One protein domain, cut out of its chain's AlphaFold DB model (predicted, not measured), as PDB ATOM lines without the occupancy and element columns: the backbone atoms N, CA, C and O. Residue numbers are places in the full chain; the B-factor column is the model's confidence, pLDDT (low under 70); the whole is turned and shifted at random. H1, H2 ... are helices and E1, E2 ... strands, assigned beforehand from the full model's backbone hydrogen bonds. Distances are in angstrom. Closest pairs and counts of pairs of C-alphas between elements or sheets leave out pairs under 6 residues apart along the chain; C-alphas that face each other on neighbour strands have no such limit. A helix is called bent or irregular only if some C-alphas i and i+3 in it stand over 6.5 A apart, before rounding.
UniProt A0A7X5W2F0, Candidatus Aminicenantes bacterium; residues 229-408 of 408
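AT A GLANCE: This is residues 229 to 408 of the 408 residues of a protein of Candidatus Aminicenantes bacterium (UniProt A0A7X5W2F0). A small sheet of four strands is sandwiched between helices, H1 and H9 over one face and H4 and H7b over the other, and a long helical hairpin of H6 and H7a reaches away from this core, the tip at residues 348 to 354 sticking out. The printed part has 180 residues with nine named helices and four named strands, in the order E1 H1 E2 H2 E3 H3 H4 H5 E4 H6 H7 H8 H9. The sheet, E2 E1 E3 E4, is parallel, and the class is mixed, helices and strands. The whole is compact, with a radius of gyration of the C-alphas of 17.0 A and spans of 55 by 39 by 30 A.

IN THESE COORDINATES: The strands are E1, residues 229 to 232, from C-alpha 229 at (21.671, -46.356, 20.995); E2, 256 to 258; E3, 281 to 286, 15.7 A; and E4, 313 to 317. The helices are H1, 237 to 251, 21.4 A; H2, 269 to 277; H3, 288 to 291; H4, 294 to 305, 16.3 A; H5, 309 to 312; H6, 326 to 347, 31.5 A; H7, 356 to 382; H8, 387 to 392; and H9, 396 to 407, 16.8 A, ending at C-alpha 407 (11.861, -40.296, 31.395). H7 was assigned as one helix by its hydrogen bonds but is bent, C-alphas 370 and 373 being 7.2 A apart; its arms are H7a, 356 to 370, 21.5 A, and H7b, 373 to 382.

HOW THE PARTS SIT: N 230 and O 257 of E1 and E2, 2.9 A, N 283 and O 229 of E3 and E1, 2.8 A, and N 314 and O 282 of E4 and E3, 2.8 A, are within hydrogen-bond range. E1, H1, E2 is a strand-helix-strand unit, two parallel neighbours joined through a helix, with a right-handed crossover; E3, H3 H4 H5, E4 is another, and E2, H2, E3 is a split one, right-handed, with E1 between its strands. In three layers, helices on both faces, H1 runs along the strands at a height over the sheet of 8.7 A and H9 at 9.7 A; on the opposite face H4 runs slantwise at 9.9 A and H7b across at 10.3 A. H2, H3, H5 and H8 only graze the sheet. H4 touches H2, closest C-alphas Gly 277 and Ile 303, 5.1 A, and H7a, Met 297 and Ile 368, 6.8 A. H6 and H7a form a hairpin at a shallow tilt of 21 degrees, opposite ways, closest C-alphas Val 333 and Arg 369, 5.7 A. Every O i to N i+4 pair is within hydrogen-bond range in H1, H2, H4, H6, H7b, H8 and H9, and 9 of 11 in H7a; H3 and H5 are too short for one.

THE WHOLE: The two C-alphas farthest apart, of Ser 351 and Thr 393, are 55.8 A apart. The printed part has no cut, and no link is long. Residues 263 to 268 stand free too. Mean pLDDT of the printed part is 70.1, with 68 residues under 70, among them 258 to 280 and 377 to 394.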
ATOM      1  N   TYR A 229      20.680 -45.894  21.962       80.88
ATOM      2  CA  TYR A 229      21.671 -46.356  20.995       80.88
ATOM      3  C   TYR A 229      22.656 -47.327  21.649       80.88
ATOM      4  O   TYR A 229      23.077 -47.091  22.778       80.88
ATOM      5  N   ILE A 230      23.052 -48.390  20.943       80.69
ATOM      6  CA  ILE A 230      24.208 -49.224  21.317       80.69
ATOM      7  C   ILE A 230      25.339 -49.001  20.309       80.69
ATOM      8  O   ILE A 230      25.182 -49.323  19.129       80.69
ATOM      9  N   SER A 231      26.487 -48.524  20.800       83.56
ATOM     10  CA  SER A 231      27.760 -48.459  20.067       83.56
ATOM     11  C   SER A 231      28.667 -49.612  20.511       83.56
ATOM     12  O   SER A 231      28.898 -49.807  21.707       83.56
ATOM     13  N   TYR A 232      29.155 -50.416  19.564       81.06
ATOM     14  CA  TYR A 232      29.986 -51.597  19.832       81.06
ATOM     15  C   TYR A 232      30.857 -51.959  18.621       81.06
ATOM     16  O   TYR A 232      30.558 -51.587  17.490       81.06
ATOM     17  N   ALA A 233      31.933 -52.719  18.838       77.56
ATOM     18  CA  ALA A 233      32.724 -53.269  17.738       77.56
ATOM     19  C   ALA A 233      32.053 -54.537  17.172       77.56
ATOM     20  O   ALA A 233      31.734 -55.449  17.928       77.56
ATOM     21  N   TRP A 234      31.861 -54.629  15.850       67.44
ATOM     22  CA  TRP A 234      31.175 -55.773  15.229       67.44
ATOM     23  C   TRP A 234      31.958 -57.092  15.359       67.44
ATOM     24  O   TRP A 234      33.181 -57.101  15.202       67.44
ATOM     25  N   GLY A 235      31.266 -58.215  15.575       71.88
ATOM     26  CA  GLY A 235      31.853 -59.549  15.720       71.88
ATOM     27  C   GLY A 235      32.464 -59.850  17.095       71.88
ATOM     28  O   GLY A 235      32.969 -58.969  17.790       71.88
ATOM     29  N   GLY A 236      32.487 -61.137  17.450       81.31
ATOM     30  CA  GLY A 236      33.054 -61.628  18.708       81.31
ATOM     31  C   GLY A 236      32.201 -61.272  19.927       81.31
ATOM     32  O   GLY A 236      30.997 -61.056  19.820       81.31
ATOM     33  N   GLU A 237      32.846 -61.183  21.088       80.00
ATOM     34  CA  GLU A 237      32.182 -60.975  22.380       80.00
ATOM     35  C   GLU A 237      31.372 -59.667  22.444       80.00
ATOM     36  O   GLU A 237      30.277 -59.633  23.001       80.00
ATOM     37  N   SER A 238      31.844 -58.595  21.794       82.38
ATOM     38  CA  SER A 238      31.108 -57.326  21.712       82.38
ATOM     39  C   SER A 238      29.736 -57.477  21.035       82.38
ATOM     40  O   SER A 238      28.772 -56.847  21.469       82.38
ATOM     41  N   GLU A 239      29.615 -58.329  20.010       81.69
ATOM     42  CA  GLU A 239      28.338 -58.592  19.332       81.69
ATOM     43  C   GLU A 239      27.413 -59.483  20.168       81.69
ATOM     44  O   GLU A 239      26.203 -59.259  20.199       81.69
ATOM     45  N   GLU A 240      27.963 -60.453  20.896       82.81
ATOM     46  CA  GLU A 240      27.197 -61.283  21.832       82.81
ATOM     47  C   GLU A 240      26.590 -60.445  22.964       82.81
ATOM     48  O   GLU A 240      25.401 -60.572  23.266       82.81
ATOM     49  N   ILE A 241      27.368 -59.530  23.545       83.75
ATOM     50  CA  ILE A 241      26.884 -58.604  24.576       83.75
ATOM     51  C   ILE A 241      25.842 -57.637  24.007       83.75
ATOM     52  O   ILE A 241      24.782 -57.471  24.610       83.75
ATOM     53  N   ALA A 242      26.073 -57.065  22.821       82.00
ATOM     54  CA  ALA A 242      25.088 -56.208  22.158       82.00
ATOM     55  C   ALA A 242      23.765 -56.946  21.865       82.00
ATOM     56  O   ALA A 242      22.688 -56.364  21.997       82.00
ATOM     57  N   ASN A 243      23.829 -58.235  21.507       83.31
ATOM     58  CA  ASN A 243      22.647 -59.077  21.320       83.31
ATOM     59  C   ASN A 243      21.843 -59.244  22.609       83.31
ATOM     60  O   ASN A 243      20.629 -59.043  22.598       83.31
ATOM     61  N   ARG A 244      22.525 -59.567  23.711       84.81
ATOM     62  CA  ARG A 244      21.895 -59.755  25.025       84.81
ATOM     63  C   ARG A 244      21.294 -58.456  25.566       84.81
ATOM     64  O   ARG A 244      20.223 -58.487  26.160       84.81
ATOM     65  N   LEU A 245      21.956 -57.322  25.334       83.19
ATOM     66  CA  LEU A 245      21.435 -56.000  25.686       83.19
ATOM     67  C   LEU A 245      20.142 -55.688  24.923       83.19
ATOM     68  O   LEU A 245      19.132 -55.369  25.537       83.19
ATOM     69  N   ASP A 246      20.128 -55.833  23.599       83.81
ATOM     70  CA  ASP A 246      18.911 -55.594  22.807       83.81
ATOM     71  C   ASP A 246      17.750 -56.512  23.225       83.81
ATOM     72  O   ASP A 246      16.610 -56.064  23.292       83.81
ATOM     73  N   GLU A 247      18.021 -57.776  23.564       84.56
ATOM     74  CA  GLU A 247      17.004 -58.681  24.114       84.56
ATOM     75  C   GLU A 247      16.452 -58.177  25.459       84.56
ATOM     76  O   GLU A 247      15.239 -58.007  25.592       84.56
ATOM     77  N   ALA A 248      17.324 -57.825  26.410       83.12
ATOM     78  CA  ALA A 248      16.929 -57.331  27.732       83.12
ATOM     79  C   ALA A 248      16.082 -56.043  27.672       83.12
ATOM     80  O   ALA A 248      15.104 -55.892  28.408       83.12
ATOM     81  N   PHE A 249      16.414 -55.113  26.773       81.81
ATOM     82  CA  PHE A 249      15.624 -53.892  26.585       81.81
ATOM     83  C   PHE A 249      14.294 -54.153  25.863       81.81
ATOM     84  O   PHE A 249      13.270 -53.569  26.236       81.81
ATOM     85  N   ARG A 250      14.257 -55.082  24.894       82.31
ATOM     86  CA  ARG A 250      13.008 -55.496  24.231       82.31
ATOM     87  C   ARG A 250      12.024 -56.153  25.185       82.31
ATOM     88  O   ARG A 250      10.831 -55.882  25.075       82.31
ATOM     89  N   GLU A 251      12.494 -56.957  26.136       84.25
ATOM     90  CA  GLU A 251      11.639 -57.537  27.184       84.25
ATOM     91  C   GLU A 251      10.954 -56.465  28.048       84.25
ATOM     92  O   GLU A 251       9.855 -56.685  28.559       84.25
ATOM     93  N   LYS A 252      11.562 -55.279  28.176       80.62
ATOM     94  CA  LYS A 252      10.972 -54.112  28.850       80.62
ATOM     95  C   LYS A 252      10.179 -53.192  27.916       80.62
ATOM     96  O   LYS A 252       9.682 -52.164  28.364       80.62
ATOM     97  N   GLY A 253      10.036 -53.554  26.642       80.00
ATOM     98  CA  GLY A 253       9.319 -52.758  25.646       80.00
ATOM     99  C   GLY A 253      10.057 -51.491  25.208       80.00
ATOM    100  O   GLY A 253       9.426 -50.592  24.657       80.00
ATOM    101  N   ILE A 254      11.371 -51.405  25.441       78.25
ATOM    102  CA  ILE A 254      12.191 -50.243  25.087       78.25
ATOM    103  C   ILE A 254      12.944 -50.552  23.784       78.25
ATOM    104  O   ILE A 254      13.760 -51.477  23.756       78.25
ATOM    105  N   PRO A 255      12.686 -49.825  22.683       71.94
ATOM    106  CA  PRO A 255      13.369 -50.068  21.422       71.94
ATOM    107  C   PRO A 255      14.823 -49.589  21.482       71.94
ATOM    108  O   PRO A 255      15.098 -48.444  21.843       71.94
ATOM    109  N   ILE A 256      15.747 -50.457  21.068       73.12
ATOM    110  CA  ILE A 256      17.159 -50.120  20.893       73.12
ATOM    111  C   ILE A 256      17.503 -49.981  19.414       73.12
ATOM    112  O   ILE A 256      17.159 -50.826  18.583       73.12
ATOM    113  N   ILE A 257      18.264 -48.936  19.108       71.44
ATOM    114  CA  ILE A 257      18.919 -48.736  17.823       71.44
ATOM    115  C   ILE A 257      20.349 -49.257  17.931       71.44
ATOM    116  O   ILE A 257      21.123 -48.851  18.797       71.44
ATOM    117  N   ARG A 258      20.703 -50.176  17.035       68.50
ATOM    118  CA  ARG A 258      22.059 -50.715  16.939       68.50
ATOM    119  C   ARG A 258      22.811 -50.054  15.804       68.50
ATOM    120  O   ARG A 258      22.237 -49.843  14.732       68.50
ATOM    121  N   ASP A 259      24.099 -49.842  16.018       56.84
ATOM    122  CA  ASP A 259      24.993 -49.550  14.917       56.84
ATOM    123  C   ASP A 259      25.159 -50.787  13.998       56.84
ATOM    124  O   ASP A 259      25.342 -51.912  14.464       56.84
ATOM    125  N   LYS A 260      25.018 -50.600  12.680       50.75
ATOM    126  CA  LYS A 260      25.147 -51.646  11.636       50.75
ATOM    127  C   LYS A 260      26.201 -51.255  10.592       50.75
ATOM    128  O   LYS A 260      26.013 -51.490   9.396       50.75
ATOM    129  N   LEU A 261      27.288 -50.615  11.011       41.50
ATOM    130  CA  LEU A 261      28.259 -50.017  10.098       41.50
ATOM    131  C   LEU A 261      29.526 -50.866   9.919       41.50
ATOM    132  O   LEU A 261      30.612 -50.510  10.361       41.50
ATOM    133  N   ASP A 262      29.403 -51.930   9.128       34.12
ATOM    134  CA  ASP A 262      30.497 -52.319   8.232       34.12
ATOM    135  C   ASP A 262      29.941 -52.608   6.839       34.12
ATOM    136  O   ASP A 262      29.794 -53.755   6.449       34.12
ATOM    137  N   LEU A 263      29.531 -51.564   6.107       28.06
ATOM    138  CA  LEU A 263      29.339 -51.607   4.652       28.06
ATOM    139  C   LEU A 263      29.389 -50.169   4.103       28.06
ATOM    140  O   LEU A 263      28.597 -49.305   4.478       28.06
ATOM    141  N   GLY A 264      30.356 -49.909   3.222       30.39
ATOM    142  CA  GLY A 264      30.712 -48.581   2.724       30.39
ATOM    143  C   GLY A 264      29.563 -47.782   2.101       30.39
ATOM    144  O   GLY A 264      29.211 -47.989   0.942       30.39
ATOM    145  N   PHE A 265      29.058 -46.785   2.831       25.89
ATOM    146  CA  PHE A 265      28.130 -45.779   2.309       25.89
ATOM    147  C   PHE A 265      28.467 -44.379   2.845       25.89
ATOM    148  O   PHE A 265      27.983 -43.957   3.888       25.89
ATOM    149  N   LYS A 266      29.252 -43.609   2.082       30.78
ATOM    150  CA  LYS A 266      29.697 -42.230   2.391       30.78
ATOM    151  C   LYS A 266      28.590 -41.147   2.412       30.78
ATOM    152  O   LYS A 266      28.912 -39.968   2.418       30.78
ATOM    153  N   GLY A 267      27.302 -41.508   2.408       29.44
ATOM    154  CA  GLY A 267      26.193 -40.543   2.272       29.44
ATOM    155  C   GLY A 267      25.143 -40.535   3.387       29.44
ATOM    156  O   GLY A 267      24.344 -39.612   3.428       29.44
ATOM    157  N   ARG A 268      25.118 -41.533   4.284       34.00
ATOM    158  CA  ARG A 268      24.142 -41.628   5.400       34.00
ATOM    159  C   ARG A 268      24.792 -41.703   6.784       34.00
ATOM    160  O   ARG A 268      24.101 -41.864   7.783       34.00
ATOM    161  N   ILE A 269      26.121 -41.634   6.831       35.12
ATOM    162  CA  ILE A 269      26.899 -41.795   8.063       35.12
ATOM    163  C   ILE A 269      26.772 -40.535   8.918       35.12
ATOM    164  O   ILE A 269      26.433 -40.648  10.082       35.12
ATOM    165  N   ASN A 270      26.928 -39.339   8.349       36.50
ATOM    166  CA  ASN A 270      26.891 -38.101   9.137       36.50
ATOM    167  C   ASN A 270      25.531 -37.870   9.819       36.50
ATOM    168  O   ASN A 270      25.500 -37.529  10.991       36.50
ATOM    169  N   GLU A 271      24.420 -38.157   9.136       38.34
ATOM    170  CA  GLU A 271      23.061 -37.998   9.680       38.34
ATOM    171  C   GLU A 271      22.756 -39.010  10.805       38.34
ATOM    172  O   GLU A 271      22.168 -38.664  11.827       38.34
ATOM    173  N   PHE A 272      23.206 -40.263  10.665       37.72
ATOM    174  CA  PHE A 272      23.090 -41.274  11.724       37.72
ATOM    175  C   PHE A 272      24.011 -40.970  12.919       37.72
ATOM    176  O   PHE A 272      23.620 -41.139  14.072       37.72
ATOM    177  N   MET A 273      25.212 -40.461  12.652       42.25
ATOM    178  CA  MET A 273      26.204 -40.118  13.672       42.25
ATOM    179  C   MET A 273      25.839 -38.836  14.435       42.25
ATOM    180  O   MET A 273      26.063 -38.760  15.643       42.25
ATOM    181  N   GLU A 274      25.206 -37.856  13.781       46.38
ATOM    182  CA  GLU A 274      24.579 -36.707  14.450       46.38
ATOM    183  C   GLU A 274      23.413 -37.146  15.341       46.38
ATOM    184  O   GLU A 274      23.279 -36.651  16.460       46.38
ATOM    185  N   ARG A 275      22.610 -38.125  14.902       47.59
ATOM    186  CA  ARG A 275      21.541 -38.708  15.728       47.59
ATOM    187  C   ARG A 275      22.071 -39.402  16.985       47.59
ATOM    188  O   ARG A 275      21.491 -39.203  18.047       47.59
ATOM    189  N   ILE A 276      23.186 -40.136  16.906       47.31
ATOM    190  CA  ILE A 276      23.855 -40.728  18.085       47.31
ATOM    191  C   ILE A 276      24.401 -39.635  19.018       47.31
ATOM    192  O   ILE A 276      24.254 -39.723  20.239       47.31
ATOM    193  N   GLY A 277      24.989 -38.573  18.457       46.53
ATOM    194  CA  GLY A 277      25.422 -37.399  19.223       46.53
ATOM    195  C   GLY A 277      24.271 -36.734  19.990       46.53
ATOM    196  O   GLY A 277      24.462 -36.321  21.131       46.53
ATOM    197  N   ARG A 278      23.069 -36.699  19.403       49.88
ATOM    198  CA  ARG A 278      21.835 -36.145  19.995       49.88
ATOM    199  C   ARG A 278      21.036 -37.148  20.843       49.88
ATOM    200  O   ARG A 278      20.022 -36.774  21.430       49.88
ATOM    201  N   GLY A 279      21.454 -38.414  20.904       55.91
ATOM    202  CA  GLY A 279      20.762 -39.460  21.656       55.91
ATOM    203  C   GLY A 279      20.814 -39.207  23.166       55.91
ATOM    204  O   GLY A 279      21.898 -39.047  23.731       55.91
ATOM    205  N   LYS A 280      19.643 -39.219  23.822       63.66
ATOM    206  CA  LYS A 280      19.500 -39.032  25.281       63.66
ATOM    207  C   LYS A 280      20.157 -40.145  26.112       63.66
ATOM    208  O   LYS A 280      20.496 -39.918  27.266       63.66
ATOM    209  N   CYS A 281      20.324 -41.338  25.539       72.44
ATOM    210  CA  CYS A 281      20.914 -42.494  26.209       72.44
ATOM    211  C   CYS A 281      21.723 -43.338  25.213       72.44
ATOM    212  O   CYS A 281      21.182 -43.843  24.225       72.44
ATOM    213  N   VAL A 282      23.017 -43.513  25.479       79.25
ATOM    214  CA  VAL A 282      23.943 -44.276  24.638       79.25
ATOM    215  C   VAL A 282      24.663 -45.323  25.478       79.25
ATOM    216  O   VAL A 282      25.429 -45.003  26.382       79.25
ATOM    217  N   ILE A 283      24.438 -46.591  25.157       82.06
ATOM    218  CA  ILE A 283      25.153 -47.721  25.742       82.06
ATOM    219  C   ILE A 283      26.390 -47.980  24.888       82.06
ATOM    220  O   ILE A 283      26.289 -48.098  23.664       82.06
ATOM    221  N   VAL A 284      27.559 -48.078  25.514       85.25
ATOM    222  CA  VAL A 284      28.817 -48.285  24.786       85.25
ATOM    223  C   VAL A 284      29.505 -49.547  25.277       85.25
ATOM    224  O   VAL A 284      29.911 -49.619  26.433       85.25
ATOM    225  N   VAL A 285      29.658 -50.535  24.394       85.88
ATOM    226  CA  VAL A 285      30.354 -51.792  24.693       85.88
ATOM    227  C   VAL A 285      31.840 -51.626  24.373       85.88
ATOM    228  O   VAL A 285      32.251 -51.683  23.212       85.88
ATOM    229  N   ILE A 286      32.645 -51.398  25.409       87.31
ATOM    230  CA  ILE A 286      34.073 -51.089  25.301       87.31
ATOM    231  C   ILE A 286      34.883 -52.390  25.330       87.31
ATOM    232  O   ILE A 286      34.930 -53.066  26.352       87.31
ATOM    233  N   SER A 287      35.547 -52.710  24.220       88.25
ATOM    234  CA  SER A 287      36.509 -53.815  24.066       88.25
ATOM    235  C   SER A 287      37.860 -53.304  23.548       88.25
ATOM    236  O   SER A 287      37.955 -52.149  23.120       88.25
ATOM    237  N   ASN A 288      38.910 -54.137  23.515       89.88
ATOM    238  CA  ASN A 288      40.163 -53.752  22.836       89.88
ATOM    239  C   ASN A 288      39.891 -53.351  21.388       89.88
ATOM    240  O   ASN A 288      40.354 -52.316  20.910       89.88
ATOM    241  N   LYS A 289      39.077 -54.165  20.708       84.19
ATOM    242  CA  LYS A 289      38.681 -53.936  19.321       84.19
ATOM    243  C   LYS A 289      37.943 -52.608  19.155       84.19
ATOM    244  O   LYS A 289      38.127 -51.946  18.138       84.19
ATOM    245  N   TYR A 290      37.143 -52.204  20.142       87.44
ATOM    246  CA  TYR A 290      36.487 -50.898  20.163       87.44
ATOM    247  C   TYR A 290      37.509 -49.757  20.262       87.44
ATOM    248  O   TYR A 290      37.507 -48.855  19.428       87.44
ATOM    249  N   LEU A 291      38.419 -49.816  21.241       88.62
ATOM    250  CA  LEU A 291      39.397 -48.751  21.517       88.62
ATOM    251  C   LEU A 291      40.469 -48.596  20.427       88.62
ATOM    252  O   LEU A 291      41.099 -47.542  20.326       88.62
ATOM    253  N   GLU A 292      40.665 -49.623  19.602       87.38
ATOM    254  CA  GLU A 292      41.559 -49.618  18.438       87.38
ATOM    255  C   GLU A 292      40.825 -49.367  17.106       87.38
ATOM    256  O   GLU A 292      41.458 -49.193  16.062       87.38
ATOM    257  N   SER A 293      39.490 -49.325  17.112       80.06
ATOM    258  CA  SER A 293      38.685 -49.096  15.913       80.06
ATOM    259  C   SER A 293      38.520 -47.606  15.636       80.06
ATOM    260  O   SER A 293      38.036 -46.843  16.472       80.06
ATOM    261  N   ARG A 294      38.857 -47.192  14.409       76.62
ATOM    262  CA  ARG A 294      38.668 -45.813  13.924       76.62
ATOM    263  C   ARG A 294      37.222 -45.347  14.084       76.62
ATOM    264  O   ARG A 294      36.998 -44.236  14.550       76.62
ATOM    265  N   ASN A 295      36.264 -46.177  13.684       69.62
ATOM    266  CA  ASN A 295      34.854 -45.791  13.649       69.62
ATOM    267  C   ASN A 295      34.272 -45.709  15.067       69.62
ATOM    268  O   ASN A 295      33.685 -44.694  15.422       69.62
ATOM    269  N   CYS A 296      34.557 -46.707  15.907       77.88
ATOM    270  CA  CYS A 296      34.113 -46.724  17.301       77.88
ATOM    271  C   CYS A 296      34.697 -45.546  18.096       77.88
ATOM    272  O   CYS A 296      33.990 -44.860  18.828       77.88
ATOM    273  N   MET A 297      35.987 -45.253  17.913       80.50
ATOM    274  CA  MET A 297      36.610 -44.116  18.586       80.50
ATOM    275  C   MET A 297      36.117 -42.769  18.057       80.50
ATOM    276  O   MET A 297      36.005 -41.826  18.837       80.50
ATOM    277  N   PHE A 298      35.779 -42.670  16.768       71.25
ATOM    278  CA  PHE A 298      35.109 -41.491  16.227       71.25
ATOM    279  C   PHE A 298      33.741 -41.279  16.885       71.25
ATOM    280  O   PHE A 298      33.472 -40.182  17.365       71.25
ATOM    281  N   GLU A 299      32.912 -42.319  16.992       70.81
ATOM    282  CA  GLU A 299      31.621 -42.258  17.692       70.81
ATOM    283  C   GLU A 299      31.777 -41.811  19.140       70.81
ATOM    284  O   GLU A 299      31.158 -40.832  19.549       70.81
ATOM    285  N   LEU A 300      32.656 -42.466  19.901       75.81
ATOM    286  CA  LEU A 300      32.915 -42.117  21.295       75.81
ATOM    287  C   LEU A 300      33.361 -40.655  21.444       75.81
ATOM    288  O   LEU A 300      32.969 -39.971  22.389       75.81
ATOM    289  N   MET A 301      34.148 -40.154  20.492       74.31
ATOM    290  CA  MET A 301      34.555 -38.753  20.447       74.31
ATOM    291  C   MET A 301      33.405 -37.801  20.134       74.31
ATOM    292  O   MET A 301      33.306 -36.757  20.775       74.31
ATOM    293  N   GLN A 302      32.540 -38.137  19.179       65.94
ATOM    294  CA  GLN A 302      31.349 -37.338  18.884       65.94
ATOM    295  C   GLN A 302      30.406 -37.322  20.082       65.94
ATOM    296  O   GLN A 302      29.851 -36.275  20.415       65.94
ATOM    297  N   ILE A 303      30.309 -38.447  20.795       66.88
ATOM    298  CA  ILE A 303      29.535 -38.533  22.023       66.88
ATOM    299  C   ILE A 303      30.151 -37.599  23.089       66.88
ATOM    300  O   ILE A 303      29.487 -36.764  23.700       66.88
ATOM    301  N   ALA A 304      31.466 -37.636  23.273       63.56
ATOM    302  CA  ALA A 304      32.131 -36.728  24.208       63.56
ATOM    303  C   ALA A 304      31.982 -35.239  23.849       63.56
ATOM    304  O   ALA A 304      32.051 -34.390  24.737       63.56
ATOM    305  N   LYS A 305      31.783 -34.920  22.564       61.91
ATOM    306  CA  LYS A 305      31.681 -33.550  22.047       61.91
ATOM    307  C   LYS A 305      30.273 -32.949  22.142       61.91
ATOM    308  O   LYS A 305      30.183 -31.734  22.234       61.91
ATOM    309  N   SER A 306      29.198 -33.739  22.144       54.22
ATOM    310  CA  SER A 306      27.822 -33.208  22.066       54.22
ATOM    311  C   SER A 306      27.167 -32.841  23.409       54.22
ATOM    312  O   SER A 306      25.949 -32.702  23.477       54.22
ATOM    313  N   GLY A 307      27.963 -32.646  24.465       50.12
ATOM    314  CA  GLY A 307      27.471 -32.272  25.797       50.12
ATOM    315  C   GLY A 307      26.922 -33.455  26.608       50.12
ATOM    316  O   GLY A 307      26.647 -34.528  26.071       50.12
ATOM    317  N   ASP A 308      26.851 -33.273  27.932       61.88
ATOM    318  CA  ASP A 308      26.339 -34.241  28.925       61.88
ATOM    319  C   ASP A 308      26.874 -35.684  28.786       61.88
ATOM    320  O   ASP A 308      26.145 -36.660  28.948       61.88
ATOM    321  N   PHE A 309      28.166 -35.847  28.466       61.78
ATOM    322  CA  PHE A 309      28.775 -37.171  28.263       61.78
ATOM    323  C   PHE A 309      28.495 -38.124  29.432       61.78
ATOM    324  O   PHE A 309      28.060 -39.246  29.205       61.78
ATOM    325  N   TYR A 310      28.680 -37.653  30.669       57.00
ATOM    326  CA  TYR A 310      28.457 -38.435  31.887       57.00
ATOM    327  C   TYR A 310      26.987 -38.803  32.118       57.00
ATOM    328  O   TYR A 310      26.716 -39.916  32.556       57.00
ATOM    329  N   GLY A 311      26.040 -37.903  31.837       62.56
ATOM    330  CA  GLY A 311      24.622 -38.148  32.096       62.56
ATOM    331  C   GLY A 311      23.963 -39.089  31.092       62.56
ATOM    332  O   GLY A 311      22.896 -39.629  31.384       62.56
ATOM    333  N   ARG A 312      24.582 -39.307  29.927       70.50
ATOM    334  CA  ARG A 312      23.974 -40.055  28.816       70.50
ATOM    335  C   ARG A 312      24.707 -41.325  28.401       70.50
ATOM    336  O   ARG A 312      24.139 -42.090  27.623       70.50
ATOM    337  N   ILE A 313      25.945 -41.540  28.851       73.56
ATOM    338  CA  ILE A 313      26.717 -42.735  28.495       73.56
ATOM    339  C   ILE A 313      26.569 -43.835  29.547       73.56
ATOM    340  O   ILE A 313      26.730 -43.613  30.742       73.56
ATOM    341  N   PHE A 314      26.315 -45.051  29.077       77.50
ATOM    342  CA  PHE A 314      26.211 -46.255  29.892       77.50
ATOM    343  C   PHE A 314      27.275 -47.254  29.417       77.50
ATOM    344  O   PHE A 314      27.023 -48.034  28.492       77.50
ATOM    345  N   PRO A 315      28.505 -47.188  29.961       80.44
ATOM    346  CA  PRO A 315      29.591 -48.037  29.503       80.44
ATOM    347  C   PRO A 315      29.426 -49.483  29.981       80.44
ATOM    348  O   PRO A 315      29.045 -49.741  31.118       80.44
ATOM    349  N   VAL A 316      29.755 -50.420  29.097       80.56
ATOM    350  CA  VAL A 316      29.807 -51.864  29.337       80.56
ATOM    351  C   VAL A 316      31.207 -52.322  28.928       80.56
ATOM    352  O   VAL A 316      31.474 -52.540  27.748       80.56
ATOM    353  N   VAL A 317      32.135 -52.376  29.885       81.69
ATOM    354  CA  VAL A 317      33.566 -52.608  29.610       81.69
ATOM    355  C   VAL A 317      33.907 -54.091  29.708       81.69
ATOM    356  O   VAL A 317      33.861 -54.660  30.798       81.69
ATOM    357  N   LEU A 318      34.252 -54.708  28.578       83.62
ATOM    358  CA  LEU A 318      34.633 -56.119  28.501       83.62
ATOM    359  C   LEU A 318      36.002 -56.368  29.154       83.62
ATOM    360  O   LEU A 318      36.843 -55.471  29.216       83.62
ATOM    361  N   ASP A 319      36.253 -57.609  29.573       83.25
ATOM    362  CA  ASP A 319      37.484 -58.004  30.281       83.25
ATOM    363  C   ASP A 319      38.758 -57.783  29.455       83.25
ATOM    364  O   ASP A 319      39.853 -57.586  29.991       83.25
ATOM    365  N   ASP A 320      38.631 -57.823  28.127       85.12
ATOM    366  CA  ASP A 320      39.744 -57.572  27.226       85.12
ATOM    367  C   ASP A 320      40.159 -56.089  27.233       85.12
ATOM    368  O   ASP A 320      41.353 -55.794  27.134       85.12
ATOM    369  N   ALA A 321      39.213 -55.165  27.425       84.69
ATOM    370  CA  ALA A 321      39.448 -53.734  27.563       84.69
ATOM    371  C   ALA A 321      39.934 -53.389  28.972       84.69
ATOM    372  O   ALA A 321      39.194 -52.903  29.830       84.69
ATOM    373  N   LYS A 322      41.235 -53.568  29.196       81.56
ATOM    374  CA  LYS A 322      41.912 -53.328  30.479       81.56
ATOM    375  C   LYS A 322      42.093 -51.841  30.812       81.56
ATOM    376  O   LYS A 322      43.165 -51.407  31.223       81.56
ATOM    377  N   ILE A 323      41.048 -51.029  30.665       79.12
ATOM    378  CA  ILE A 323      41.080 -49.580  30.926       79.12
ATOM    379  C   ILE A 323      41.248 -49.226  32.416       79.12
ATOM    380  O   ILE A 323      41.484 -48.071  32.762       79.12
ATOM    381  N   TYR A 324      41.139 -50.207  33.311       75.31
ATOM    382  CA  TYR A 324      41.466 -50.061  34.728       75.31
ATOM    383  C   TYR A 324      42.973 -50.164  35.001       75.31
ATOM    384  O   TYR A 324      43.435 -49.639  36.012       75.31
ATOM    385  N   ASP A 325      43.736 -50.793  34.103       77.69
ATOM    386  CA  ASP A 325      45.186 -50.925  34.205       77.69
ATOM    387  C   ASP A 325      45.872 -49.743  33.485       77.69
ATOM    388  O   ASP A 325      45.746 -49.586  32.262       77.69
ATOM    389  N   PRO A 326      46.602 -48.877  34.211       73.50
ATOM    390  CA  PRO A 326      47.306 -47.749  33.612       73.50
ATOM    391  C   PRO A 326      48.349 -48.152  32.560       73.50
ATOM    392  O   PRO A 326      48.536 -47.412  31.592       73.50
ATOM    393  N   GLU A 327      49.023 -49.297  32.718       83.25
ATOM    394  CA  GLU A 327      50.025 -49.772  31.756       83.25
ATOM    395  C   GLU A 327      49.364 -50.201  30.447       83.25
ATOM    396  O   GLU A 327      49.837 -49.855  29.362       83.25
ATOM    397  N   GLU A 328      48.233 -50.898  30.535       85.50
ATOM    398  CA  GLU A 328      47.453 -51.306  29.365       85.50
ATOM    399  C   GLU A 328      46.840 -50.094  28.654       85.50
ATOM    400  O   GLU A 328      46.904 -49.993  27.429       85.50
ATOM    401  N   ARG A 329      46.370 -49.084  29.394       83.94
ATOM    402  CA  ARG A 329      45.894 -47.821  28.803       83.94
ATOM    403  C   ARG A 329      46.947 -47.086  27.994       83.94
ATOM    404  O   ARG A 329      46.645 -46.518  26.941       83.94
ATOM    405  N   ILE A 330      48.189 -47.088  28.479       83.88
ATOM    406  CA  ILE A 330      49.313 -46.510  27.742       83.88
ATOM    407  C   ILE A 330      49.474 -47.219  26.392       83.88
ATOM    408  O   ILE A 330      49.804 -46.554  25.408       83.88
ATOM    409  N   LYS A 331      49.187 -48.525  26.293       90.19
ATOM    410  CA  LYS A 331      49.264 -49.254  25.019       90.19
ATOM    411  C   LYS A 331      48.264 -48.732  23.991       90.19
ATOM    412  O   LYS A 331      48.660 -48.590  22.836       90.19
ATOM    413  N   TYR A 332      47.043 -48.343  24.373       89.44
ATOM    414  CA  TYR A 332      46.111 -47.723  23.418       89.44
ATOM    415  C   TYR A 332      46.586 -46.336  22.963       89.44
ATOM    416  O   TYR A 332      46.503 -46.000  21.784       89.44
ATOM    417  N   VAL A 333      47.154 -45.529  23.866       85.25
ATOM    418  CA  VAL A 333      47.746 -44.232  23.484       85.25
ATOM    419  C   VAL A 333      48.892 -44.446  22.491       85.25
ATOM    420  O   VAL A 333      48.962 -43.774  21.462       85.25
ATOM    421  N   GLN A 334      49.761 -45.422  22.766       88.44
ATOM    422  CA  GLN A 334      50.850 -45.807  21.872       88.44
ATOM    423  C   GLN A 334      50.342 -46.369  20.541       88.44
ATOM    424  O   GLN A 334      50.968 -46.121  19.513       88.44
ATOM    425  N   TYR A 335      49.236 -47.114  20.539       92.50
ATOM    426  CA  TYR A 335      48.594 -47.623  19.328       92.50
ATOM    427  C   TYR A 335      48.210 -46.468  18.399       92.50
ATOM    428  O   TYR A 335      48.646 -46.435  17.247       92.50
ATOM    429  N   TRP A 336      47.486 -45.471  18.917       88.62
ATOM    430  CA  TRP A 336      47.057 -44.311  18.132       88.62
ATOM    431  C   TRP A 336      48.223 -43.407  17.729       88.62
ATOM    432  O   TRP A 336      48.241 -42.882  16.617       88.62
ATOM    433  N   GLU A 337      49.250 -43.282  18.572       87.44
ATOM    434  CA  GLU A 337      50.479 -42.564  18.225       87.44
ATOM    435  C   GLU A 337      51.244 -43.255  17.083       87.44
ATOM    436  O   GLU A 337      51.678 -42.590  16.139       87.44
ATOM    437  N   LYS A 338      51.341 -44.591  17.106       90.62
ATOM    438  CA  LYS A 338      51.926 -45.386  16.014       90.62
ATOM    439  C   LYS A 338      51.095 -45.292  14.737       90.62
ATOM    440  O   LYS A 338      51.675 -45.100  13.676       90.62
ATOM    441  N   LYS A 339      49.762 -45.387  14.828       86.12
ATOM    442  CA  LYS A 339      48.845 -45.241  13.684       86.12
ATOM    443  C   LYS A 339      48.964 -43.870  13.032       86.12
ATOM    444  O   LYS A 339      49.124 -43.797  11.818       86.12
ATOM    445  N   LYS A 340      48.964 -42.803  13.836       86.50
ATOM    446  CA  LYS A 340      49.182 -41.435  13.358       86.50
ATOM    447  C   LYS A 340      50.532 -41.300  12.667       86.50
ATOM    448  O   LYS A 340      50.591 -40.760  11.572       86.50
ATOM    449  N   LYS A 341      51.606 -41.787  13.294       85.81
ATOM    450  CA  LYS A 341      52.956 -41.691  12.732       85.81
ATOM    451  C   LYS A 341      53.098 -42.475  11.427       85.81
ATOM    452  O   LYS A 341      53.666 -41.949  10.483       85.81
ATOM    453  N   ALA A 342      52.574 -43.698  11.369       88.62
ATOM    454  CA  ALA A 342      52.590 -44.507  10.155       88.62
ATOM    455  C   ALA A 342      51.869 -43.792   9.006       88.62
ATOM    456  O   ALA A 342      52.421 -43.689   7.916       88.62
ATOM    457  N   LEU A 343      50.689 -43.228   9.284       80.88
ATOM    458  CA  LEU A 343      49.944 -42.456   8.297       80.88
ATOM    459  C   LEU A 343      50.704 -41.188   7.876       80.88
ATOM    460  O   LEU A 343      50.848 -40.944   6.689       80.88
ATOM    461  N   ASP A 344      51.256 -40.424   8.820       79.25
ATOM    462  CA  ASP A 344      52.067 -39.227   8.541       79.25
ATOM    463  C   ASP A 344      53.287 -39.538   7.656       79.25
ATOM    464  O   ASP A 344      53.602 -38.799   6.723       79.25
ATOM    465  N   ASP A 345      53.974 -40.650   7.923       85.94
ATOM    466  CA  ASP A 345      55.140 -41.086   7.155       85.94
ATOM    467  C   ASP A 345      54.752 -41.573   5.747       85.94
ATOM    468  O   ASP A 345      55.432 -41.234   4.775       85.94
ATOM    469  N   GLU A 346      53.629 -42.284   5.600       83.88
ATOM    470  CA  GLU A 346      53.075 -42.652   4.290       83.88
ATOM    471  C   GLU A 346      52.623 -41.415   3.501       83.88
ATOM    472  O   GLU A 346      52.934 -41.289   2.315       83.88
ATOM    473  N   MET A 347      51.980 -40.448   4.157       75.81
ATOM    474  CA  MET A 347      51.528 -39.199   3.538       75.81
ATOM    475  C   MET A 347      52.692 -38.362   2.994       75.81
ATOM    476  O   MET A 347      52.537 -37.712   1.962       75.81
ATOM    477  N   LYS A 348      53.879 -38.413   3.616       80.81
ATOM    478  CA  LYS A 348      55.100 -37.761   3.094       80.81
ATOM    479  C   LYS A 348      55.611 -38.381   1.792       80.81
ATOM    480  O   LYS A 348      56.361 -37.728   1.070       80.81
ATOM    481  N   SER A 349      55.248 -39.632   1.505       77.94
ATOM    482  CA  SER A 349      55.664 -40.346   0.289       77.94
ATOM    483  C   SER A 349      54.745 -40.101  -0.915       77.94
ATOM    484  O   SER A 349      55.075 -40.495  -2.034       77.94
ATOM    485  N   VAL A 350      53.612 -39.424  -0.704       71.75
ATOM    486  CA  VAL A 350      52.581 -39.161  -1.713       71.75
ATOM    487  C   VAL A 350      52.494 -37.655  -1.982       71.75
ATOM    488  O   VAL A 350      52.669 -36.837  -1.081       71.75
ATOM    489  N   SER A 351      52.232 -37.262  -3.235       62.44
ATOM    490  CA  SER A 351      51.998 -35.851  -3.582       62.44
ATOM    491  C   SER A 351      50.849 -35.276  -2.746       62.44
ATOM    492  O   SER A 351      49.815 -35.926  -2.572       62.44
ATOM    493  N   SER A 352      51.003 -34.031  -2.284       60.16
ATOM    494  CA  SER A 352      50.033 -33.317  -1.439       60.16
ATOM    495  C   SER A 352      48.616 -33.241  -2.018       60.16
ATOM    496  O   SER A 352      47.672 -32.973  -1.284       60.16
ATOM    497  N   GLU A 353      48.474 -33.468  -3.323       48.25
ATOM    498  CA  GLU A 353      47.222 -33.416  -4.086       48.25
ATOM    499  C   GLU A 353      46.287 -34.615  -3.832       48.25
ATOM    500  O   GLU A 353      45.110 -34.547  -4.175       48.25
ATOM    501  N   TYR A 354      46.770 -35.692  -3.201       55.44
ATOM    502  CA  TYR A 354      45.980 -36.900  -2.914       55.44
ATOM    503  C   TYR A 354      45.718 -37.122  -1.415       55.44
ATOM    504  O   TYR A 354      45.284 -38.201  -1.019       55.44
ATOM    505  N   LEU A 355      45.987 -36.116  -0.573       52.34
ATOM    506  CA  LEU A 355      46.005 -36.262   0.886       52.34
ATOM    507  C   LEU A 355      44.686 -35.928   1.602       52.34
ATOM    508  O   LEU A 355      44.595 -36.151   2.805       52.34
ATOM    509  N   ASP A 356      43.667 -35.418   0.904       47.94
ATOM    510  CA  ASP A 356      42.482 -34.821   1.546       47.94
ATOM    511  C   ASP A 356      41.702 -35.793   2.451       47.94
ATOM    512  O   ASP A 356      41.349 -35.424   3.566       47.94
ATOM    513  N   GLY A 357      41.533 -37.062   2.057       48.78
ATOM    514  CA  GLY A 357      40.914 -38.080   2.925       48.78
ATOM    515  C   GLY A 357      41.827 -38.587   4.050       48.78
ATOM    516  O   GLY A 357      41.348 -39.040   5.083       48.78
ATOM    517  N   PHE A 358      43.146 -38.481   3.875       60.62
ATOM    518  CA  PHE A 358      44.133 -38.915   4.867       60.62
ATOM    519  C   PHE A 358      44.383 -37.846   5.941       60.62
ATOM    520  O   PHE A 358      44.781 -38.177   7.055       60.62
ATOM    521  N   ARG A 359      44.114 -36.567   5.640       61.62
ATOM    522  CA  ARG A 359      44.158 -35.465   6.614       61.62
ATOM    523  C   ARG A 359      43.018 -35.542   7.632       61.62
ATOM    524  O   ARG A 359      43.246 -35.348   8.815       61.62
ATOM    525  N   GLU A 360      41.812 -35.905   7.210       59.72
ATOM    526  CA  GLU A 360      40.717 -36.146   8.162       59.72
ATOM    527  C   GLU A 360      41.066 -37.291   9.127       59.72
ATOM    528  O   GLU A 360      40.832 -37.196  10.331       59.72
ATOM    529  N   ASP A 361      41.708 -38.345   8.614       63.62
ATOM    530  CA  ASP A 361      42.169 -39.475   9.419       63.62
ATOM    531  C   ASP A 361      43.328 -39.103  10.355       63.62
ATOM    532  O   ASP A 361      43.338 -39.530  11.510       63.62
ATOM    533  N   ILE A 362      44.293 -38.292   9.904       71.62
ATOM    534  CA  ILE A 362      45.415 -37.867  10.754       71.62
ATOM    535  C   ILE A 362      44.950 -36.946  11.885       71.62
ATOM    536  O   ILE A 362      45.447 -37.069  13.013       71.62
ATOM    537  N   ASP A 363      43.988 -36.068  11.599       71.69
ATOM    538  CA  ASP A 363      43.378 -35.180  12.582       71.69
ATOM    539  C   ASP A 363      42.566 -35.997  13.578       71.69
ATOM    540  O   ASP A 363      42.793 -35.860  14.779       71.69
ATOM    541  N   LEU A 364      41.741 -36.936  13.105       70.00
ATOM    542  CA  LEU A 364      41.013 -37.871  13.960       70.00
ATOM    543  C   LEU A 364      41.960 -38.670  14.864       70.00
ATOM    544  O   LEU A 364      41.721 -38.763  16.062       70.00
ATOM    545  N   TYR A 365      43.059 -39.218  14.347       78.31
ATOM    546  CA  TYR A 365      44.013 -39.969  15.173       78.31
ATOM    547  C   TYR A 365      44.718 -39.075  16.198       78.31
ATOM    548  O   TYR A 365      45.001 -39.518  17.316       78.31
ATOM    549  N   ALA A 366      44.999 -37.816  15.850       73.06
ATOM    550  CA  ALA A 366      45.555 -36.840  16.781       73.06
ATOM    551  C   ALA A 366      44.564 -36.507  17.905       73.06
ATOM    552  O   ALA A 366      44.955 -36.455  19.075       73.06
ATOM    553  N   ASP A 367      43.301 -36.329  17.539       70.56
ATOM    554  CA  ASP A 367      42.172 -36.075  18.420       70.56
ATOM    555  C   ASP A 367      41.939 -37.267  19.362       70.56
ATOM    556  O   ASP A 367      41.990 -37.103  20.583       70.56
ATOM    557  N   ILE A 368      41.831 -38.488  18.827       73.19
ATOM    558  CA  ILE A 368      41.706 -39.720  19.615       73.19
ATOM    559  C   ILE A 368      42.860 -39.811  20.605       73.19
ATOM    560  O   ILE A 368      42.634 -39.901  21.807       73.19
ATOM    561  N   ARG A 369      44.107 -39.694  20.142       82.12
ATOM    562  CA  ARG A 369      45.286 -39.760  21.016       82.12
ATOM    563  C   ARG A 369      45.237 -38.721  22.140       82.12
ATOM    564  O   ARG A 369      45.682 -39.005  23.250       82.12
ATOM    565  N   LYS A 370      44.738 -37.514  21.858       78.19
ATOM    566  CA  LYS A 370      44.627 -36.417  22.829       78.19
ATOM    567  C   LYS A 370      43.564 -36.696  23.897       78.19
ATOM    568  O   LYS A 370      43.820 -36.409  25.064       78.19
ATOM    569  N   TYR A 371      42.401 -37.227  23.517       74.69
ATOM    570  CA  TYR A 371      41.258 -37.395  24.425       74.69
ATOM    571  C   TYR A 371      41.150 -38.792  25.049       74.69
ATOM    572  O   TYR A 371      40.572 -38.918  26.125       74.69
ATOM    573  N   LEU A 372      41.744 -39.822  24.445       80.25
ATOM    574  CA  LEU A 372      41.679 -41.216  24.894       80.25
ATOM    575  C   LEU A 372      42.077 -41.426  26.365       80.25
ATOM    576  O   LEU A 372      41.348 -42.151  27.043       80.25
ATOM    577  N   PRO A 373      43.148 -40.809  26.916       73.69
ATOM    578  CA  PRO A 373      43.456 -40.965  28.338       73.69
ATOM    579  C   PRO A 373      42.297 -40.506  29.226       73.69
ATOM    580  O   PRO A 373      41.873 -41.239  30.109       73.69
ATOM    581  N   ARG A 374      41.718 -39.339  28.917       72.44
ATOM    582  CA  ARG A 374      40.580 -38.787  29.655       72.44
ATOM    583  C   ARG A 374      39.329 -39.642  29.474       72.44
ATOM    584  O   ARG A 374      38.656 -39.922  30.451       72.44
ATOM    585  N   LEU A 375      39.014 -40.053  28.247       75.31
ATOM    586  CA  LEU A 375      37.837 -40.880  27.977       75.31
ATOM    587  C   LEU A 375      37.931 -42.225  28.696       75.31
ATOM    588  O   LEU A 375      36.971 -42.635  29.329       75.31
ATOM    589  N   THR A 376      39.088 -42.884  28.659       73.81
ATOM    590  CA  THR A 376      39.293 -44.150  29.378       73.81
ATOM    591  C   THR A 376      39.298 -43.974  30.897       73.81
ATOM    592  O   THR A 376      38.809 -44.862  31.584       73.81
ATOM    593  N   ASP A 377      39.770 -42.837  31.427       69.69
ATOM    594  CA  ASP A 377      39.610 -42.480  32.845       69.69
ATOM    595  C   ASP A 377      38.125 -42.340  33.222       69.69
ATOM    596  O   ASP A 377      37.677 -42.985  34.165       69.69
ATOM    597  N   ILE A 378      37.348 -41.584  32.438       67.12
ATOM    598  CA  ILE A 378      35.902 -41.415  32.649       67.12
ATOM    599  C   ILE A 378      35.185 -42.770  32.588       67.12
ATOM    600  O   ILE A 378      34.442 -43.121  33.498       67.12
ATOM    601  N   LEU A 379      35.421 -43.551  31.530       69.06
ATOM    602  CA  LEU A 379      34.782 -44.852  31.323       69.06
ATOM    603  C   LEU A 379      35.127 -45.840  32.441       69.06
ATOM    604  O   LEU A 379      34.251 -46.575  32.883       69.06
ATOM    605  N   ARG A 380      36.377 -45.837  32.925       69.75
ATOM    606  CA  ARG A 380      36.794 -46.630  34.089       69.75
ATOM    607  C   ARG A 380      36.003 -46.229  35.334       69.75
ATOM    608  O   ARG A 380      35.534 -47.106  36.047       69.75
ATOM    609  N   ASP A 381      35.868 -44.931  35.587       65.00
ATOM    610  CA  ASP A 381      35.217 -44.417  36.795       65.00
ATOM    611  C   ASP A 381      33.694 -44.615  36.762       65.00
ATOM    612  O   ASP A 381      33.077 -44.813  37.803       65.00
ATOM    613  N   MET A 382      33.093 -44.609  35.570       61.56
ATOM    614  CA  MET A 382      31.669 -44.891  35.360       61.56
ATOM    615  C   MET A 382      31.342 -46.387  35.391       61.56
ATOM    616  O   MET A 382      30.247 -46.774  35.793       61.56
ATOM    617  N   ASN A 383      32.278 -47.241  34.978       60.75
ATOM    618  CA  ASN A 383      32.119 -48.692  34.966       60.75
ATOM    619  C   ASN A 383      32.378 -49.289  36.362       60.75
ATOM    620  O   ASN A 383      33.228 -50.162  36.546       60.75
ATOM    621  N   THR A 384      31.639 -48.811  37.367       46.09
ATOM    622  CA  THR A 384      31.743 -49.264  38.764       46.09
ATOM    623  C   THR A 384      31.233 -50.693  38.986       46.09
ATOM    624  O   THR A 384      31.350 -51.221  40.089       46.09
ATOM    625  N   LEU A 385      30.659 -51.327  37.959       47.06
ATOM    626  CA  LEU A 385      30.197 -52.712  37.959       47.06
ATOM    627  C   LEU A 385      30.791 -53.419  36.733       47.06
ATOM    628  O   LEU A 385      30.646 -52.943  35.610       47.06
ATOM    629  N   THR A 386      31.486 -54.540  36.934       50.75
ATOM    630  CA  THR A 386      32.051 -55.328  35.827       50.75
ATOM    631  C   THR A 386      30.935 -55.939  34.973       50.75
ATOM    632  O   THR A 386      29.814 -56.164  35.443       50.75
ATOM    633  N   VAL A 387      31.231 -56.247  33.706       52.59
ATOM    634  CA  VAL A 387      30.300 -56.926  32.778       52.59
ATOM    635  C   VAL A 387      29.746 -58.220  33.363       52.59
ATOM    636  O   VAL A 387      28.618 -58.598  33.057       52.59
ATOM    637  N   GLU A 388      30.493 -58.868  34.249       49.53
ATOM    638  CA  GLU A 388      30.096 -60.072  34.975       49.53
ATOM    639  C   GLU A 388      28.905 -59.812  35.912       49.53
ATOM    640  O   GLU A 388      27.967 -60.610  35.946       49.53
ATOM    641  N   ILE A 389      28.883 -58.669  36.609       48.09
ATOM    642  CA  ILE A 389      27.804 -58.292  37.537       48.09
ATOM    643  C   ILE A 389      26.518 -57.959  36.765       48.09
ATOM    644  O   ILE A 389      25.421 -58.381  37.145       48.09
ATOM    645  N   HIS A 390      26.641 -57.272  35.629       53.97
ATOM    646  CA  HIS A 390      25.505 -57.004  34.746       53.97
ATOM    647  C   HIS A 390      25.031 -58.263  34.006       53.97
ATOM    648  O   HIS A 390      23.833 -58.493  33.871       53.97
ATOM    649  N   SER A 391      25.948 -59.133  33.584       55.72
ATOM    650  CA  SER A 391      25.623 -60.368  32.865       55.72
ATOM    651  C   SER A 391      24.856 -61.372  33.722       55.72
ATOM    652  O   SER A 391      23.980 -62.055  33.196       55.72
ATOM    653  N   GLN A 392      25.170 -61.464  35.018       58.88
ATOM    654  CA  GLN A 392      24.496 -62.362  35.964       58.88
ATOM    655  C   GLN A 392      23.078 -61.898  36.327       58.88
ATOM    656  O   GLN A 392      22.239 -62.719  36.688       58.88
ATOM    657  N   THR A 393      22.802 -60.598  36.201       62.97
ATOM    658  CA  THR A 393      21.500 -59.976  36.497       62.97
ATOM    659  C   THR A 393      20.680 -59.682  35.237       62.97
ATOM    660  O   THR A 393      19.677 -58.981  35.306       62.97
ATOM    661  N   GLY A 394      21.100 -60.178  34.065       67.69
ATOM    662  CA  GLY A 394      20.407 -59.908  32.799       67.69
ATOM    663  C   GLY A 394      20.376 -58.421  32.423       67.69
ATOM    664  O   GLY A 394      19.432 -57.969  31.789       67.69
ATOM    665  N   PHE A 395      21.391 -57.657  32.832       72.50
ATOM    666  CA  PHE A 395      21.506 -56.208  32.645       72.50
ATOM    667  C   PHE A 395      20.404 -55.387  33.333       72.50
ATOM    668  O   PHE A 395      20.225 -54.221  32.999       72.50
ATOM    669  N   GLU A 396      19.690 -55.939  34.319       70.31
ATOM    670  CA  GLU A 396      18.503 -55.304  34.909       70.31
ATOM    671  C   GLU A 396      18.756 -53.875  35.429       70.31
ATOM    672  O   GLU A 396      17.978 -52.967  35.135       70.31
ATOM    673  N   GLU A 397      19.861 -53.645  36.144       68.69
ATOM    674  CA  GLU A 397      20.213 -52.314  36.665       68.69
ATOM    675  C   GLU A 397      20.601 -51.325  35.557       68.69
ATOM    676  O   GLU A 397      20.252 -50.148  35.627       68.69
ATOM    677  N   LEU A 398      21.247 -51.810  34.491       74.56
ATOM    678  CA  LEU A 398      21.565 -50.999  33.315       74.56
ATOM    679  C   LEU A 398      20.277 -50.580  32.595       74.56
ATOM    680  O   LEU A 398      20.113 -49.417  32.241       74.56
ATOM    681  N   VAL A 399      19.342 -51.521  32.422       76.94
ATOM    682  CA  VAL A 399      18.041 -51.269  31.791       76.94
ATOM    683  C   VAL A 399      17.225 -50.276  32.616       76.94
ATOM    684  O   VAL A 399      16.657 -49.352  32.044       76.94
ATOM    685  N   LYS A 400      17.198 -50.412  33.949       73.88
ATOM    686  CA  LYS A 400      16.526 -49.451  34.845       73.88
ATOM    687  C   LYS A 400      17.132 -48.054  34.745       73.88
ATOM    688  O   LYS A 400      16.384 -47.091  34.607       73.88
ATOM    689  N   ALA A 401      18.459 -47.943  34.799       69.81
ATOM    690  CA  ALA A 401      19.144 -46.653  34.754       69.81
ATOM    691  C   ALA A 401      18.943 -45.948  33.399       69.81
ATOM    692  O   ALA A 401      18.609 -44.765  33.357       69.81
ATOM    693  N   ALA A 402      19.049 -46.693  32.297       73.75
ATOM    694  CA  ALA A 402      18.784 -46.182  30.957       73.75
ATOM    695  C   ALA A 402      17.303 -45.808  30.750       73.75
ATOM    696  O   ALA A 402      17.005 -44.781  30.146       73.75
ATOM    697  N   ALA A 403      16.364 -46.603  31.278       74.31
ATOM    698  CA  ALA A 403      14.932 -46.309  31.208       74.31
ATOM    699  C   ALA A 403      14.560 -45.043  31.991       74.31
ATOM    700  O   ALA A 403      13.848 -44.197  31.457       74.31
ATOM    701  N   ALA A 404      15.087 -44.874  33.209       72.50
ATOM    702  CA  ALA A 404      14.898 -43.654  33.994       72.50
ATOM    703  C   ALA A 404      15.408 -42.420  33.233       72.50
ATOM    704  O   ALA A 404      14.730 -41.398  33.178       72.50
ATOM    705  N   LYS A 405      16.547 -42.551  32.541       70.81
ATOM    706  CA  LYS A 405      17.106 -41.471  31.721       70.81
ATOM    707  C   LYS A 405      16.245 -41.096  30.510       70.81
ATOM    708  O   LYS A 405      16.293 -39.959  30.059       70.81
ATOM    709  N   LEU A 406      15.441 -42.018  29.977       70.94
ATOM    710  CA  LEU A 406      14.467 -41.712  28.919       70.94
ATOM    711  C   LEU A 406      13.216 -40.973  29.431       70.94
ATOM    712  O   LEU A 406      12.426 -40.469  28.621       70.94
ATOM    713  N   GLU A 407      12.978 -40.985  30.742       69.56
ATOM    714  CA  GLU A 407      11.861 -40.296  31.395       69.56
ATOM    715  C   GLU A 407      12.226 -38.875  31.858       69.56
ATOM    716  O   GLU A 407      11.317 -38.056  32.004       69.56
ATOM    717  N   GLU A 408      13.525 -38.579  32.001       62.34
ATOM    718  CA  GLU A 408      14.120 -37.234  32.150       62.34
ATOM    719  C   GLU A 408      14.138 -36.447  30.822       62.34
ATOM    720  O   GLU A 408      13.840 -35.232  30.844       62.34
TER     721      GLU A 408